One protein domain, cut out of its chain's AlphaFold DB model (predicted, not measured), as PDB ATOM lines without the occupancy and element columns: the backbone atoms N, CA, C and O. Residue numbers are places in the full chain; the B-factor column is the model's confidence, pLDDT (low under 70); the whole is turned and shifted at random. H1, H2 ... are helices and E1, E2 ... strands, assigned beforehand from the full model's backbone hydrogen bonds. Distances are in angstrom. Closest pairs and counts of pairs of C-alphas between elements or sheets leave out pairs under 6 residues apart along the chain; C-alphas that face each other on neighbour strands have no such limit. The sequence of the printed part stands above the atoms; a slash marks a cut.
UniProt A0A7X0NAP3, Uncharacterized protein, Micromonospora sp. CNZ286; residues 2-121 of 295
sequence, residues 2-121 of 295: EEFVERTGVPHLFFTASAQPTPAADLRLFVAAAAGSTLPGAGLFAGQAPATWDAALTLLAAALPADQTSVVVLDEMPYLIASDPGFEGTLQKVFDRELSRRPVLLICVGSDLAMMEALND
ATOM      1  N   GLU A   2     216.098 160.746 275.268       80.00
ATOM      2  CA  GLU A   2     215.734 159.379 274.861       80.00
ATOM      3  C   GLU A   2     216.763 158.331 275.333       80.00
ATOM      4  O   GLU A   2     216.429 157.491 276.163       80.00
ATOM      5  N   GLU A   3     218.047 158.508 274.999       81.19
ATOM      6  CA  GLU A   3     219.152 157.647 275.476       81.19
ATOM      7  C   GLU A   3     219.219 157.512 277.014       81.19
ATOM      8  O   GLU A   3     219.522 156.449 277.552       81.19
ATOM      9  N   PHE A   4     218.933 158.592 277.755       82.75
ATOM     10  CA  PHE A   4     218.909 158.545 279.223       82.75
ATOM     11  C   PHE A   4     217.811 157.598 279.708       82.75
ATOM     12  O   PHE A   4     218.054 156.749 280.563       82.75
ATOM     13  N   VAL A   5     216.615 157.733 279.138       84.94
ATOM     14  CA  VAL A   5     215.457 156.927 279.503       84.94
ATOM     15  C   VAL A   5     215.691 155.457 279.145       84.94
ATOM     16  O   VAL A   5     215.462 154.592 279.990       84.94
ATOM     17  N   GLU A   6     216.238 155.162 277.967       83.31
ATOM     18  CA  GLU A   6     216.559 153.790 277.555       83.31
ATOM     19  C   GLU A   6     217.571 153.117 278.495       83.31
ATOM     20  O   GLU A   6     217.368 151.980 278.926       83.31
ATOM     21  N   ARG A   7     218.625 153.837 278.899       85.88
ATOM     22  CA  ARG A   7     219.657 153.307 279.806       85.88
ATOM     23  C   ARG A   7     219.181 153.080 281.235       85.88
ATOM     24  O   ARG A   7     219.760 152.253 281.937       85.88
ATOM     25  N   THR A   8     218.161 153.807 281.690       86.62
ATOM     26  CA  THR A   8     217.659 153.661 283.068       86.62
ATOM     27  C   THR A   8     216.998 152.306 283.325       86.62
ATOM     28  O   THR A   8     216.920 151.882 284.477       86.62
ATOM     29  N   GLY A   9     216.525 151.621 282.275       86.88
ATOM     30  CA  GLY A   9     215.896 150.303 282.381       86.88
ATOM     31  C   GLY A   9     214.566 150.289 283.144       86.88
ATOM     32  O   GLY A   9     214.091 149.213 283.509       86.88
ATOM     33  N   VAL A  10     213.963 151.453 283.405       93.31
ATOM     34  CA  VAL A  10     212.638 151.563 284.033       93.31
ATOM     35  C   VAL A  10     211.545 151.777 282.981       93.31
ATOM     36  O   VAL A  10     211.828 152.305 281.898       93.31
ATOM     37  N   PRO A  11     210.286 151.394 283.274       95.31
ATOM     38  CA  PRO A  11     209.170 151.693 282.393       95.31
ATOM     39  C   PRO A  11     209.048 153.186 282.120       95.31
ATOM     40  O   PRO A  11     209.173 154.016 283.026       95.31
ATOM     41  N   HIS A  12     208.775 153.535 280.873       95.94
ATOM     42  CA  HIS A  12     208.772 154.922 280.463       95.94
ATOM     43  C   HIS A  12     207.864 155.219 279.279       95.94
ATOM     44  O   HIS A  12     207.582 154.354 278.450       95.94
ATOM     45  N   LEU A  13     207.476 156.489 279.192       96.25
ATOM     46  CA  LEU A  13     206.856 157.125 278.037       96.25
ATOM     47  C   LEU A  13     207.726 158.305 277.605       96.25
ATOM     48  O   LEU A  13     208.018 159.179 278.418       96.25
ATOM     49  N   PHE A  14     208.085 158.347 276.326       96.06
ATOM     50  CA  PHE A  14     208.725 159.492 275.692       96.06
ATOM     51  C   PHE A  14     207.786 160.066 274.625       96.06
ATOM     52  O   PHE A  14     207.348 159.345 273.730       96.06
ATOM     53  N   PHE A  15     207.435 161.344 274.741       96.00
ATOM     54  CA  PHE A  15     206.575 162.035 273.785       96.00
ATOM     55  C   PHE A  15     207.195 163.370 273.383       96.00
ATOM     56  O   PHE A  15     207.422 164.210 274.247       96.00
ATOM     57  N   THR A  16     207.390 163.584 272.081       94.50
ATOM     58  CA  THR A  16     207.855 164.859 271.518       94.50
ATOM     59  C   THR A  16     206.705 165.607 270.863       94.50
ATOM     60  O   THR A  16     206.097 165.135 269.896       94.50
ATOM     61  N   ALA A  17     206.417 166.800 271.373       91.88
ATOM     62  CA  ALA A  17     205.492 167.727 270.747       91.88
ATOM     63  C   ALA A  17     206.114 168.312 269.473       91.88
ATOM     64  O   ALA A  17     207.294 168.640 269.428       91.88
ATOM     65  N   SER A  18     205.320 168.452 268.415       85.69
ATOM     66  CA  SER A  18     205.838 168.810 267.084       85.69
ATOM     67  C   SER A  18     205.056 169.951 266.439       85.69
ATOM     68  O   SER A  18     204.687 169.865 265.270       85.69
ATOM     69  N   ALA A  19     204.794 171.013 267.216       84.06
ATOM     70  CA  ALA A  19     204.121 172.241 266.774       84.06
ATOM     71  C   ALA A  19     202.911 171.974 265.858       84.06
ATOM     72  O   ALA A  19     202.770 172.576 264.788       84.06
ATOM     73  N   GLN A  20     202.068 171.009 266.238       88.12
ATOM     74  CA  GLN A  20     200.977 170.573 265.382       88.12
ATOM     75  C   GLN A  20     199.944 171.695 265.203       88.12
ATOM     76  O   GLN A  20     199.737 172.519 266.093       88.12
ATOM     77  N   PRO A  21     199.224 171.725 264.068       82.88
ATOM     78  CA  PRO A  21     198.276 172.799 263.777       82.88
ATOM     79  C   PRO A  21     197.030 172.778 264.674       82.88
ATOM     80  O   PRO A  21     196.257 173.734 264.663       82.88
ATOM     81  N   THR A  22     196.778 171.680 265.396       87.94
ATOM     82  CA  THR A  22     195.605 171.539 266.269       87.94
ATOM     83  C   THR A  22     195.927 170.683 267.498       87.94
ATOM     84  O   THR A  22     196.587 169.653 267.328       87.94
ATOM     85  N   PRO A  23     195.327 170.965 268.673       88.19
ATOM     86  CA  PRO A  23     195.483 170.124 269.867       88.19
ATOM     87  C   PRO A  23     195.061 168.665 269.646       88.19
ATOM     88  O   PRO A  23     195.643 167.738 270.200       88.19
ATOM     89  N   ALA A  24     194.060 168.434 268.792       91.44
ATOM     90  CA  ALA A  24     193.602 167.089 268.450       91.44
ATOM     91  C   ALA A  24     194.667 166.262 267.707       91.44
ATOM     92  O   ALA A  24     194.637 165.035 267.768       91.44
ATOM     93  N   ALA A  25     195.581 166.908 266.977       92.00
ATOM     94  CA  ALA A  25     196.699 166.227 266.334       92.00
ATOM     95  C   ALA A  25     197.772 165.837 267.358       92.00
ATOM     96  O   ALA A  25     198.182 164.677 267.355       92.00
ATOM     97  N   ASP A  26     198.129 166.737 268.280       93.12
ATOM     98  CA  ASP A  26     199.053 166.408 269.373       93.12
ATOM     99  C   ASP A  26     198.512 165.281 270.260       93.12
ATOM    100  O   ASP A  26     199.242 164.347 270.579       93.12
ATOM    101  N   LEU A  27     197.214 165.291 270.585       94.75
ATOM    102  CA  LEU A  27     196.580 164.222 271.366       94.75
ATOM    103  C   LEU A  27     196.684 162.852 270.687       94.75
ATOM    104  O   LEU A  27     196.931 161.851 271.358       94.75
ATOM    105  N   ARG A  28     196.525 162.784 269.357       94.12
ATOM    106  CA  ARG A  28     196.700 161.524 268.616       94.12
ATOM    107  C   ARG A  28     198.142 161.032 268.674       94.12
ATOM    108  O   ARG A  28     198.353 159.838 268.861       94.12
ATOM    109  N   LEU A  29     199.112 161.934 268.522       94.81
ATOM    110  CA  LEU A  29     200.531 161.591 268.628       94.81
ATOM    111  C   LEU A  29     200.882 161.127 270.044       94.81
ATOM    112  O   LEU A  29     201.558 160.115 270.200       94.81
ATOM    113  N   PHE A  30     200.355 161.799 271.067       96.25
ATOM    114  CA  PHE A  30     200.541 161.417 272.464       96.25
ATOM    115  C   PHE A  30     199.988 160.020 272.753       96.25
ATOM    116  O   PHE A  30     200.671 159.198 273.354       96.25
ATOM    117  N   VAL A  31     198.774 159.715 272.285       96.69
ATOM    118  CA  VAL A  31     198.171 158.383 272.445       96.69
ATOM    119  C   VAL A  31     198.981 157.317 271.715       96.69
ATOM    120  O   VAL A  31     199.188 156.239 272.266       96.69
ATOM    121  N   ALA A  32     199.459 157.606 270.502       95.69
ATOM    122  CA  ALA A  32     200.304 156.682 269.753       95.69
ATOM    123  C   ALA A  32     201.627 156.404 270.488       95.69
ATOM    124  O   ALA A  32     202.002 155.243 270.641       95.69
ATOM    125  N   ALA A  33     202.283 157.447 271.006       95.88
ATOM    126  CA  ALA A  33     203.498 157.322 271.808       95.88
ATOM    127  C   ALA A  33     203.246 156.524 273.098       95.88
ATOM    128  O   ALA A  33     203.998 155.612 273.426       95.88
ATOM    129  N   ALA A  34     202.146 156.805 273.799       96.56
ATOM    130  CA  ALA A  34     201.773 156.108 275.026       96.56
ATOM    131  C   ALA A  34     201.418 154.632 274.796       96.56
ATOM    132  O   ALA A  34     201.820 153.778 275.587       96.56
ATOM    133  N   ALA A  35     200.735 154.311 273.695       95.94
ATOM    134  CA  ALA A  35     200.426 152.935 273.315       95.94
ATOM    135  C   ALA A  35     201.678 152.127 272.929       95.94
ATOM    136  O   ALA A  35     201.723 150.927 273.183       95.94
ATOM    137  N   GLY A  36     202.685 152.775 272.331       94.44
ATOM    138  CA  GLY A  36     203.977 152.169 271.988       94.44
ATOM    139  C   GLY A  36     205.015 152.186 273.114       94.44
ATOM    140  O   GLY A  36     206.142 151.749 272.903       94.44
ATOM    141  N   SER A  37     204.659 152.711 274.287       95.25
ATOM    142  CA  SER A  37     205.583 152.903 275.405       95.25
ATOM    143  C   SER A  37     205.868 151.614 276.180       95.25
ATOM    144  O   SER A  37     205.178 150.605 276.032       95.25
ATOM    145  N   THR A  38     206.867 151.657 277.064       95.31
ATOM    146  CA  THR A  38     207.209 150.528 277.947       95.31
ATOM    147  C   THR A  38     206.431 150.547 279.265       95.31
ATOM    148  O   THR A  38     206.686 149.725 280.146       95.31
ATOM    149  N   LEU A  39     205.472 151.469 279.424       95.56
ATOM    150  CA  LEU A  39     204.624 151.536 280.613       95.56
ATOM    151  C   LEU A  39     203.810 150.238 280.778       95.56
ATOM    152  O   LEU A  39     203.210 149.773 279.807       95.56
ATOM    153  N   PRO A  40     203.675 149.683 282.000       94.25
ATOM    154  CA  PRO A  40     202.894 148.466 282.229       94.25
ATOM    155  C   PRO A  40     201.438 148.585 281.761       94.25
ATOM    156  O   PRO A  40     200.853 147.618 281.279       94.25
ATOM    157  N   GLY A  41     200.854 149.781 281.875       94.81
ATOM    158  CA  GLY A  41     199.503 150.080 281.412       94.81
ATOM    159  C   GLY A  41     199.411 150.648 279.993       94.81
ATOM    160  O   GLY A  41     198.359 151.182 279.652       94.81
ATOM    161  N   ALA A  42     200.451 150.553 279.153       94.88
ATOM    162  CA  ALA A  42     200.436 151.081 277.779       94.88
ATOM    163  C   ALA A  42     199.237 150.571 276.954       94.88
ATOM    164  O   ALA A  42     198.637 151.316 276.178       94.88
ATOM    165  N   GLY A  43     198.803 149.328 277.198       94.31
ATOM    166  CA  GLY A  43     197.621 148.740 276.560       94.31
ATOM    167  C   GLY A  43     196.309 149.500 276.807       94.31
ATOM    168  O   GLY A  43     195.389 149.376 276.002       94.31
ATOM    169  N   LEU A  44     196.215 150.331 277.854       95.38
ATOM    170  CA  LEU A  44     195.040 151.174 278.113       95.38
ATOM    171  C   LEU A  44     194.823 152.238 277.032       95.38
ATOM    172  O   LEU A  44     193.703 152.716 276.874       95.38
ATOM    173  N   PHE A  45     195.864 152.597 276.281       95.88
ATOM    174  CA  PHE A  45     195.783 153.563 275.186       95.88
ATOM    175  C   PHE A  45     195.282 152.950 273.874       95.88
ATOM    176  O   PHE A  45     194.891 153.684 272.964       95.88
ATOM    177  N   ALA A  46     195.246 151.620 273.763       92.44
ATOM    178  CA  ALA A  46     194.798 150.948 272.552       92.44
ATOM    179  C   ALA A  46     193.330 151.294 272.241       92.44
ATOM    180  O   ALA A  46     192.425 151.073 273.048       92.44
ATOM    181  N   GLY A  47     193.094 151.853 271.051       89.44
ATOM    182  CA  GLY A  47     191.757 152.245 270.592       89.44
ATOM    183  C   GLY A  47     191.158 153.464 271.304       89.44
ATOM    184  O   GLY A  47     189.985 153.761 271.088       89.44
ATOM    185  N   GLN A  48     191.929 154.174 272.133       93.19
ATOM    186  CA  GLN A  48     191.465 155.392 272.793       93.19
ATOM    187  C   GLN A  48     191.647 156.620 271.899       93.19
ATOM    188  O   GLN A  48     192.620 156.740 271.159       93.19
ATOM    189  N   ALA A  49     190.707 157.559 271.995       93.75
ATOM    190  CA  ALA A  49     190.748 158.834 271.282       93.75
ATOM    191  C   ALA A  49     190.278 159.974 272.209       93.75
ATOM    192  O   ALA A  49     189.180 160.507 272.025       93.75
ATOM    193  N   PRO A  50     191.058 160.322 273.252       93.94
ATOM    194  CA  PRO A  50     190.738 161.436 274.134       93.94
ATOM    195  C   PRO A  50     190.607 162.737 273.334       93.94
ATOM    196  O   PRO A  50     191.463 163.075 272.521       93.94
ATOM    197  N   ALA A  51     189.530 163.479 273.593       93.50
ATOM    198  CA  ALA A  51     189.275 164.774 272.961       93.50
ATOM    199  C   ALA A  51     189.964 165.945 273.684       93.50
ATOM    200  O   ALA A  51     189.986 167.057 273.165       93.50
ATOM    201  N   THR A  52     190.492 165.712 274.890       94.88
ATOM    202  CA  THR A  52     191.115 166.735 275.736       94.88
ATOM    203  C   THR A  52     192.389 166.209 276.390       94.88
ATOM    204  O   THR A  52     192.514 165.014 276.671       94.88
ATOM    205  N   TRP A  53     193.307 167.125 276.708       95.25
ATOM    206  CA  TRP A  53     194.502 166.813 277.492       95.25
ATOM    207  C   TRP A  53     194.180 166.290 278.889       95.25
ATOM    208  O   TRP A  53     194.879 165.416 279.382       95.25
ATOM    209  N   ASP A  54     193.085 166.740 279.502       94.88
ATOM    210  CA  ASP A  54     192.643 166.219 280.799       94.88
ATOM    211  C   ASP A  54     192.342 164.717 280.733       94.88
ATOM    212  O   ASP A  54     192.809 163.951 281.579       94.88
ATOM    213  N   ALA A  55     191.623 164.286 279.691       95.56
ATOM    214  CA  ALA A  55     191.312 162.880 279.473       95.56
ATOM    215  C   ALA A  55     192.576 162.067 279.154       95.56
ATOM    216  O   ALA A  55     192.775 160.998 279.727       95.56
ATOM    217  N   ALA A  56     193.454 162.587 278.290       96.81
ATOM    218  CA  ALA A  56     194.701 161.915 277.923       96.81
ATOM    219  C   ALA A  56     195.662 161.751 279.114       96.81
ATOM    220  O   ALA A  56     196.210 160.671 279.326       96.81
ATOM    221  N   LEU A  57     195.833 162.792 279.932       96.31
ATOM    222  CA  LEU A  57     196.703 162.760 281.110       96.31
ATOM    223  C   LEU A  57     196.100 161.932 282.254       96.31
ATOM    224  O   LEU A  57     196.830 161.278 282.995       96.31
ATOM    225  N   THR A  58     194.772 161.902 282.386       95.31
ATOM    226  CA  THR A  58     194.102 160.990 283.328       95.31
ATOM    227  C   THR A  58     194.292 159.531 282.905       95.31
ATOM    228  O   THR A  58     194.551 158.672 283.747       95.31
ATOM    229  N   LEU A  59     194.233 159.247 281.599       96.50
ATOM    230  CA  LEU A  59     194.536 157.922 281.058       96.50
ATOM    231  C   LEU A  59     196.004 157.536 281.299       96.50
ATOM    232  O   LEU A  59     196.274 156.413 281.719       96.50
ATOM    233  N   LEU A  60     196.939 158.478 281.136       96.94
ATOM    234  CA  LEU A  60     198.343 158.287 281.512       96.94
ATOM    235  C   LEU A  60     198.493 157.930 282.991       96.94
ATOM    236  O   LEU A  60     199.186 156.972 283.319       96.94
ATOM    237  N   ALA A  61     197.820 158.652 283.887       95.44
ATOM    238  CA  ALA A  61     197.852 158.330 285.307       95.44
ATOM    239  C   ALA A  61     197.336 156.909 285.596       95.44
ATOM    240  O   ALA A  61     197.886 156.220 286.452       95.44
ATOM    241  N   ALA A  62     196.311 156.442 284.879       94.81
ATOM    242  CA  ALA A  62     195.821 155.069 284.999       94.81
ATOM    243  C   ALA A  62     196.810 154.023 284.450       94.81
ATOM    244  O   ALA A  62     196.847 152.903 284.954       94.81
ATOM    245  N   ALA A  63     197.613 154.384 283.447       95.75
ATOM    246  CA  ALA A  63     198.621 153.507 282.856       95.75
ATOM    247  C   ALA A  63     199.913 153.388 283.681       95.75
ATOM    248  O   ALA A  63     200.703 152.466 283.462       95.75
ATOM    249  N   LEU A  64     200.133 154.313 284.618       95.44
ATOM    250  CA  LEU A  64     201.289 154.312 285.505       95.44
ATOM    251  C   LEU A  64     201.083 153.348 286.689       95.44
ATOM    252  O   LEU A  64     200.048 153.420 287.362       95.44
ATOM    253  N   PRO A  65     202.069 152.483 286.986       92.44
ATOM    254  CA  PRO A  65     202.010 151.561 288.115       92.44
ATOM    255  C   PRO A  65     202.076 152.313 289.452       92.44
ATOM    256  O   PRO A  65     202.660 153.392 289.562       92.44
ATOM    257  N   ALA A  66     201.471 151.732 290.489       91.00
ATOM    258  CA  ALA A  66     201.484 152.300 291.839       91.00
ATOM    259  C   ALA A  66     202.717 151.871 292.658       91.00
ATOM    260  O   ALA A  66     203.055 152.521 293.643       91.00
ATOM    261  N   ASP A  67     203.373 150.783 292.259       90.88
ATOM    262  CA  ASP A  67     204.404 150.062 293.012       90.88
ATOM    263  C   ASP A  67     205.780 150.040 292.326       90.88
ATOM    264  O   ASP A  67     206.749 149.556 292.909       90.88
ATOM    265  N   GLN A  68     205.894 150.596 291.118       91.38
ATOM    266  CA  GLN A  68     207.127 150.593 290.334       91.38
ATOM    267  C   GLN A  68     207.457 151.985 289.801       91.38
ATOM    268  O   GLN A  68     206.603 152.664 289.238       91.38
ATOM    269  N   THR A  69     208.719 152.400 289.914       93.75
ATOM    270  CA  THR A  69     209.154 153.688 289.369       93.75
ATOM    271  C   THR A  69     209.000 153.744 287.853       93.75
ATOM    272  O   THR A  69     209.393 152.808 287.166       93.75
ATOM    273  N   SER A  70     208.447 154.841 287.334       95.31
ATOM    274  CA  SER A  70     208.319 155.090 285.892       95.31
ATOM    275  C   SER A  70     208.784 156.497 285.514       95.31
ATOM    276  O   SER A  70     208.726 157.413 286.337       95.31
ATOM    277  N   VAL A  71     209.212 156.689 284.266       95.75
ATOM    278  CA  VAL A  71     209.621 157.999 283.732       95.75
ATOM    279  C   VAL A  71     208.654 158.449 282.642       95.75
ATOM    280  O   VAL A  71     208.322 157.691 281.738       95.75
ATOM    281  N   VAL A  72     208.200 159.696 282.700       96.12
ATOM    282  CA  VAL A  72     207.409 160.313 281.630       96.12
ATOM    283  C   VAL A  72     208.156 161.536 281.135       96.12
ATOM    284  O   VAL A  72     208.419 162.445 281.917       96.12
ATOM    285  N   VAL A  73     208.477 161.569 279.845       95.62
ATOM    286  CA  VAL A  73     209.116 162.713 279.195       95.62
ATOM    287  C   VAL A  73     208.128 163.380 278.250       95.62
ATOM    288  O   VAL A  73     207.587 162.733 277.353       95.62
ATOM    289  N   LEU A  74     207.909 164.675 278.468       94.75
ATOM    290  CA  LEU A  74     207.198 165.572 277.562       94.75
ATOM    291  C   LEU A  74     208.225 166.521 276.947       94.75
ATOM    292  O   LEU A  74     208.648 167.489 277.583       94.75
ATOM    293  N   ASP A  75     208.655 166.197 275.739       93.12
ATOM    294  CA  ASP A  75     209.642 166.951 274.984       93.12
ATOM    295  C   ASP A  75     208.979 168.028 274.120       93.12
ATOM    296  O   ASP A  75     207.870 167.847 273.612       93.12
ATOM    297  N   GLU A  76     209.642 169.175 274.017       91.31
ATOM    298  CA  GLU A  76     209.123 170.414 273.431       91.31
ATOM    299  C   GLU A  76     207.752 170.868 273.972       91.31
ATOM    300  O   GLU A  76     206.869 171.337 273.246       91.31
ATOM    301  N   MET A  77     207.580 170.804 275.297       90.88
ATOM    302  CA  MET A  77     206.376 171.278 275.990       90.88
ATOM    303  C   MET A  77     205.924 172.707 275.596       90.88
ATOM    304  O   MET A  77     204.706 172.922 275.533       90.88
ATOM    305  N   PRO A  78     206.820 173.673 275.277       88.69
ATOM    306  CA  PRO A  78     206.438 174.962 274.698       88.69
ATOM    307  C   PRO A  78     205.420 174.885 273.553       88.69
ATOM    308  O   PRO A  78     204.475 175.677 273.517       88.69
ATOM    309  N   TYR A  79     205.538 173.899 272.659       90.06
ATOM    310  CA  TYR A  79     204.598 173.741 271.547       90.06
ATOM    311  C   TYR A  79     203.194 173.335 272.000       90.06
ATOM    312  O   TYR A  79     202.212 173.825 271.440       90.06
ATOM    313  N   LEU A  80     203.077 172.507 273.041       90.81
ATOM    314  CA  LEU A  80     201.775 172.109 273.587       90.81
ATOM    315  C   LEU A  80     201.043 173.294 274.209       90.81
ATOM    316  O   LEU A  80     199.849 173.470 273.990       90.81
ATOM    317  N   ILE A  81     201.772 174.128 274.949       89.12
ATOM    318  CA  ILE A  81     201.221 175.327 275.589       89.12
ATOM    319  C   ILE A  81     200.835 176.373 274.536       89.12
ATOM    320  O   ILE A  81     199.806 177.034 274.672       89.12
ATOM    321  N   ALA A  82     201.632 176.511 273.472       87.12
ATOM    322  CA  ALA A  82     201.308 177.396 272.358       87.12
ATOM    323  C   ALA A  82     200.035 176.949 271.617       87.12
ATOM    324  O   ALA A  82     199.221 177.794 271.243       87.12
ATOM    325  N   SER A  83     199.839 175.637 271.425       88.12
ATOM    326  CA  SER A  83     198.633 175.102 270.781       88.12
ATOM    327  C   SER A  83     197.403 175.093 271.698       88.12
ATOM    328  O   SER A  83     196.286 175.228 271.195       88.12
ATOM    329  N   ASP A  84     197.572 174.895 273.006       89.25
ATOM    330  CA  ASP A  84     196.498 174.882 274.003       89.25
ATOM    331  C   ASP A  84     196.942 175.617 275.283       89.25
ATOM    332  O   ASP A  84     197.588 175.027 276.157       89.25
ATOM    333  N   PRO A  85     196.542 176.893 275.460       85.38
ATOM    334  CA  PRO A  85     196.874 177.668 276.656       85.38
ATOM    335  C   PRO A  85     196.366 177.056 277.972       85.38
ATOM    336  O   PRO A  85     196.860 177.405 279.044       85.38
ATOM    337  N   GLY A  86     195.370 176.163 277.923       87.75
ATOM    338  CA  GLY A  86     194.834 175.451 279.085       87.75
ATOM    339  C   GLY A  86     195.636 174.209 279.486       87.75
ATOM    340  O   GLY A  86     195.384 173.641 280.558       87.75
ATOM    341  N   PHE A  87     196.604 173.786 278.666       91.06
ATOM    342  CA  PHE A  87     197.425 172.601 278.912       91.06
ATOM    343  C   PHE A  87     198.164 172.685 280.249       91.06
ATOM    344  O   PHE A  87     198.101 171.752 281.047       91.06
ATOM    345  N   GLU A  88     198.791 173.829 280.531       88.38
ATOM    346  CA  GLU A  88     199.617 174.048 281.723       88.38
ATOM    347  C   GLU A  88     198.839 173.775 283.023       88.38
ATOM    348  O   GLU A  88     199.235 172.952 283.851       88.38
ATOM    349  N   GLY A  89     197.670 174.408 283.171       89.00
ATOM    350  CA  GLY A  89     196.801 174.207 284.334       89.00
ATOM    351  C   GLY A  89     196.199 172.801 284.389       89.00
ATOM    352  O   GLY A  89     195.978 172.257 285.472       89.00
ATOM    353  N   THR A  90     195.963 172.176 283.233       92.94
ATOM    354  CA  THR A  90     195.475 170.793 283.167       92.94
ATOM    355  C   THR A  90     196.530 169.807 283.658       92.94
ATOM    356  O   THR A  90     196.222 168.954 284.493       92.94
ATOM    357  N   LEU A  91     197.777 169.958 283.204       92.94
ATOM    358  CA  LEU A  91     198.900 169.140 283.641       92.94
ATOM    359  C   LEU A  91     199.155 169.316 285.137       92.94
ATOM    360  O   LEU A  91     199.262 168.317 285.842       92.94
ATOM    361  N   GLN A  92     199.143 170.550 285.647       89.31
ATOM    362  CA  GLN A  92     199.254 170.814 287.085       89.31
ATOM    363  C   GLN A  92     198.148 170.113 287.883       89.31
ATOM    364  O   GLN A  92     198.426 169.428 288.866       89.31
ATOM    365  N   LYS A  93     196.888 170.240 287.454       92.31
ATOM    366  CA  LYS A  93     195.745 169.605 288.126       92.31
ATOM    367  C   LYS A  93     195.894 168.084 288.190       92.31
ATOM    368  O   LYS A  93     195.618 167.488 289.231       92.31
ATOM    369  N   VAL A  94     196.290 167.450 287.085       93.06
ATOM    370  CA  VAL A  94     196.496 165.994 287.037       93.06
ATOM    371  C   VAL A  94     197.728 165.596 287.849       93.06
ATOM    372  O   VAL A  94     197.685 164.596 288.563       93.06
ATOM    373  N   PHE A  95     198.793 166.396 287.820       91.19
ATOM    374  CA  PHE A  95     199.985 166.155 288.621       91.19
ATOM    375  C   PHE A  95     199.667 166.152 290.118       91.19
ATOM    376  O   PHE A  95     199.914 165.156 290.795       91.19
ATOM    377  N   ASP A  96     199.037 167.216 290.620       89.62
ATOM    378  CA  ASP A  96     198.717 167.370 292.041       89.62
ATOM    379  C   ASP A  96     197.754 166.273 292.532       89.62
ATOM    380  O   ASP A  96     197.905 165.764 293.645       89.62
ATOM    381  N   ARG A  97     196.773 165.876 291.710       90.75
ATOM    382  CA  ARG A  97     195.734 164.912 292.110       90.75
ATOM    383  C   ARG A  97     196.148 163.450 291.943       90.75
ATOM    384  O   ARG A  97     195.768 162.622 292.772       90.75
ATOM    385  N   GLU A  98     196.876 163.139 290.875       91.31
ATOM    386  CA  GLU A  98     197.100 161.769 290.409       91.31
ATOM    387  C   GLU A  98     198.582 161.388 290.365       91.31
ATOM    388  O   GLU A  98     198.966 160.378 290.958       91.31
ATOM    389  N   LEU A  99     199.414 162.154 289.653       91.12
ATOM    390  CA  LEU A  99     200.801 161.748 289.384       91.12
ATOM    391  C   LEU A  99     201.675 161.842 290.637       91.12
ATOM    392  O   LEU A  99     202.461 160.939 290.888       91.12
ATOM    393  N   SER A 100     201.478 162.864 291.475       89.38
ATOM    394  CA  SER A 100     202.233 163.080 292.721       89.38
ATOM    395  C   SER A 100     202.105 161.939 293.741       89.38
ATOM    396  O   SER A 100     202.914 161.825 294.659       89.38
ATOM    397  N   ARG A 101     201.081 161.089 293.590       90.31
ATOM    398  CA  ARG A 101     200.805 159.927 294.451       90.31
ATOM    399  C   ARG A 101     201.393 158.626 293.910       90.31
ATOM    400  O   ARG A 101     201.190 157.576 294.513       90.31
ATOM    401  N   ARG A 102     202.062 158.683 292.762       91.69
ATOM    402  CA  ARG A 102     202.678 157.543 292.087       91.69
ATOM    403  C   ARG A 102     204.194 157.736 292.068       91.69
ATOM    404  O   ARG A 102     204.658 158.875 292.064       91.69
ATOM    405  N   PRO A 103     204.980 156.653 292.028       92.38
ATOM    406  CA  PRO A 103     206.430 156.733 291.872       92.38
ATOM    407  C   PRO A 103     206.810 157.124 290.427       92.38
ATOM    408  O   PRO A 103     207.442 156.359 289.709       92.38
ATOM    409  N   VAL A 104     206.410 158.311 289.965       93.81
ATOM    410  CA  VAL A 104     206.678 158.793 288.602       93.81
ATOM    411  C   VAL A 104     207.617 159.995 288.611       93.81
ATOM    412  O   VAL A 104     207.421 160.950 289.359       93.81
ATOM    413  N   LEU A 105     208.623 159.958 287.738       93.19
ATOM    414  CA  LEU A 105     209.437 161.115 287.392       93.19
ATOM    415  C   LEU A 105     208.886 161.733 286.104       93.19
ATOM    416  O   LEU A 105     209.026 161.152 285.029       93.19
ATOM    417  N   LEU A 106     208.257 162.903 286.219       92.62
ATOM    418  CA  LEU A 106     207.826 163.700 285.072       92.62
ATOM    419  C   LEU A 106     208.943 164.673 284.682       92.62
ATOM    420  O   LEU A 106     209.352 165.497 285.498       92.62
ATOM    421  N   ILE A 107     209.410 164.585 283.440       92.44
ATOM    422  CA  ILE A 107     210.431 165.462 282.869       92.44
ATOM    423  C   ILE A 107     209.792 166.257 281.736       92.44
ATOM    424  O   ILE A 107     209.321 165.681 280.758       92.44
ATOM    425  N   CYS A 108     209.799 167.580 281.863       90.62
ATOM    426  CA  CYS A 108     209.348 168.484 280.812       90.62
ATOM    427  C   CYS A 108     210.566 169.164 280.189       90.62
ATOM    428  O   CYS A 108     211.351 169.792 280.901       90.62
ATOM    429  N   VAL A 109     210.716 169.042 278.875       90.75
ATOM    430  CA  VAL A 109     211.824 169.623 278.110       90.75
ATOM    431  C   VAL A 109     211.269 170.705 277.185       90.75
ATOM    432  O   VAL A 109     210.131 170.618 276.720       90.75
ATOM    433  N   GLY A 110     212.056 171.750 276.946       87.06
ATOM    434  CA  GLY A 110     211.716 172.798 275.992       87.06
ATOM    435  C   GLY A 110     212.951 173.575 275.564       87.06
ATOM    436  O   GLY A 110     213.792 173.905 276.401       87.06
ATOM    437  N   SER A 111     213.052 173.875 274.268       80.44
ATOM    438  CA  SER A 111     214.168 174.655 273.723       80.44
ATOM    439  C   SER A 111     214.064 176.160 274.015       80.44
ATOM    440  O   SER A 111     215.060 176.878 273.951       80.44
ATOM    441  N   ASP A 112     212.859 176.664 274.306       77.88
ATOM    442  CA  ASP A 112     212.613 178.072 274.629       77.88
ATOM    443  C   ASP A 112     212.828 178.328 276.127       77.88
ATOM    444  O   ASP A 112     211.920 178.167 276.946       77.88
ATOM    445  N   LEU A 113     214.052 178.731 276.485       71.75
ATOM    446  CA  LEU A 113     214.417 179.020 277.872       71.75
ATOM    447  C   LEU A 113     213.533 180.112 278.488       71.75
ATOM    448  O   LEU A 113     213.140 179.974 279.639       71.75
ATOM    449  N   ALA A 114     213.188 181.165 277.743       71.69
ATOM    450  CA  ALA A 114     212.390 182.268 278.279       71.69
ATOM    451  C   ALA A 114     210.966 181.807 278.615       71.69
ATOM    452  O   ALA A 114     210.419 182.163 279.660       71.69
ATOM    453  N   MET A 115     210.375 180.978 277.753       75.81
ATOM    454  CA  MET A 115     209.086 180.358 278.028       75.81
ATOM    455  C   MET A 115     209.168 179.383 279.202       75.81
ATOM    456  O   MET A 115     208.297 179.417 280.067       75.81
ATOM    457  N   MET A 116     210.204 178.543 279.258       80.56
ATOM    458  CA  MET A 116     210.395 177.584 280.349       80.56
ATOM    459  C   MET A 116     210.621 178.283 281.700       80.56
ATOM    460  O   MET A 116     210.019 177.870 282.688       80.56
ATOM    461  N   GLU A 117     211.391 179.377 281.742       74.38
ATOM    462  CA  GLU A 117     211.560 180.234 282.928       74.38
ATOM    463  C   GLU A 117     210.221 180.865 283.349       74.38
ATOM    464  O   GLU A 117     209.859 180.836 284.525       74.38
ATOM    465  N   ALA A 118     209.426 181.360 282.391       74.44
ATOM    466  CA  ALA A 118     208.124 181.963 282.676       74.44
ATOM    467  C   ALA A 118     207.115 180.972 283.288       74.44
ATOM    468  O   ALA A 118     206.204 181.382 284.007       74.44
ATOM    469  N   LEU A 119     207.246 179.663 283.044       72.06
ATOM    470  CA  LEU A 119     206.387 178.647 283.678       72.06
ATOM    471  C   LEU A 119     206.612 178.538 285.187       72.06
ATOM    472  O   LEU A 119     205.710 178.119 285.918       72.06
ATOM    473  N   ASN A 120     207.788 178.943 285.658       70.38
ATOM    474  CA  ASN A 120     208.133 178.961 287.070       70.38
ATOM    475  C   ASN A 120     207.956 180.351 287.701       70.38
ATOM    476  O   ASN A 120     208.379 180.556 288.835       70.38
ATOM    477  N   ASP A 121     207.320 181.307 287.015       76.62
ATOM    478  CA  ASP A 121     207.023 182.620 287.587       76.62
ATOM    479  C   ASP A 121     205.947 182.555 288.680       76.62
ATOM    480  O   ASP A 121     205.044 181.712 288.694       76.62
TER     481      ASP A 121
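Overview. This is residues 2 to 121 of the 295 residues of an uncharacterized protein of Micromonospora sp. CNZ286 (UniProt A0A7X0NAP3). A small parallel sheet of three strands has helix H2 packed on one face, over E1, and the short H1 on the opposite face. H4 packs on H2 and H6 packs on H4, both on H2's side of the sheet but farther from the strands; H3 touches H2 and H4, and H5 and H7 sit near where the strands end. The printed part has 120 residues, in the order H1, E1, H2, H3, H4, E2, H5, H6, E3, H7; the sheet's order is E1, E2, E3, and the class is mixed, helices and strands. The whole is compact, with a radius of gyration of the C-alphas of 13.5 A and spans of 35 by 28 by 28 A.

Along the chain. H1 covers residues 2 to 8, from C-alpha 2 at (215.734, 159.379, 274.861). E1 is residues 12 to 16, 13.4 A long, and H2 is residues 23 to 35, 18.2 A. H3 is residues 42 to 45, and H4 is residues 53 to 63, 14.9 A. E2 is residues 70 to 75, 16.2 A, beginning at C-alpha 70 at (208.319, 155.090, 285.892). H5 is residues 77 to 83, H6 residues 87 to 97, 15.4 A, and E3 residues 104 to 108, 12.7 A. H7, residues 113 to 119, ends at C-alpha 119 at (206.387, 178.647, 283.678).

Arrangement. E1 and E2 are parallel at 4 degrees, with N 73 and O 13 at 2.8 A, within hydrogen-bond range. E2 and E3 are parallel at 11 degrees, with N 107 and O 72 at 2.8 A. E1, H2, H3, H4, E2 form a strand-helix-strand unit, two parallel neighbour strands with helices between; E2, H5, H6, E3 form another, with a right-handed crossover. H2 is on the sheet at a height of 9.0 A, over E1, the closest C-alphas being those of Phe 15 and Ala 33, 6.0 A apart. H1 is on the opposite face at a height of 9.7 A. H2 and H4 touch at Leu 27 and Trp 53, C-alphas 7.0 A apart, at a shallow tilt of 7 degrees, the same way. H4 and H6 touch at Asp 54 and Thr 90, C-alphas 5.9 A apart, at a tilt of 35.3 degrees, only just steep. H3 touches H4, the C-alphas of Ala 42 and Ala 63 being 5.9 A apart. H5 only grazes the sheet, with residues 77 to 80, and is close to but not clearly touching H7, the C-alphas of Pro 78 and Met 115 being 6.9 A apart. Every O i to N i+4 pair is within hydrogen-bond range in H1, H2, H4, H5, H6 and H7; H3 is too short for such a pair.

Size, cuts and confidence. The two C-alphas farthest apart, those of Gly 47 and Asp 121, are 38.0 A apart. The printed part has no cut, and no link is long. The mean pLDDT of the printed part is 90.5, that of H7 is 74, and no printed residue is under 70.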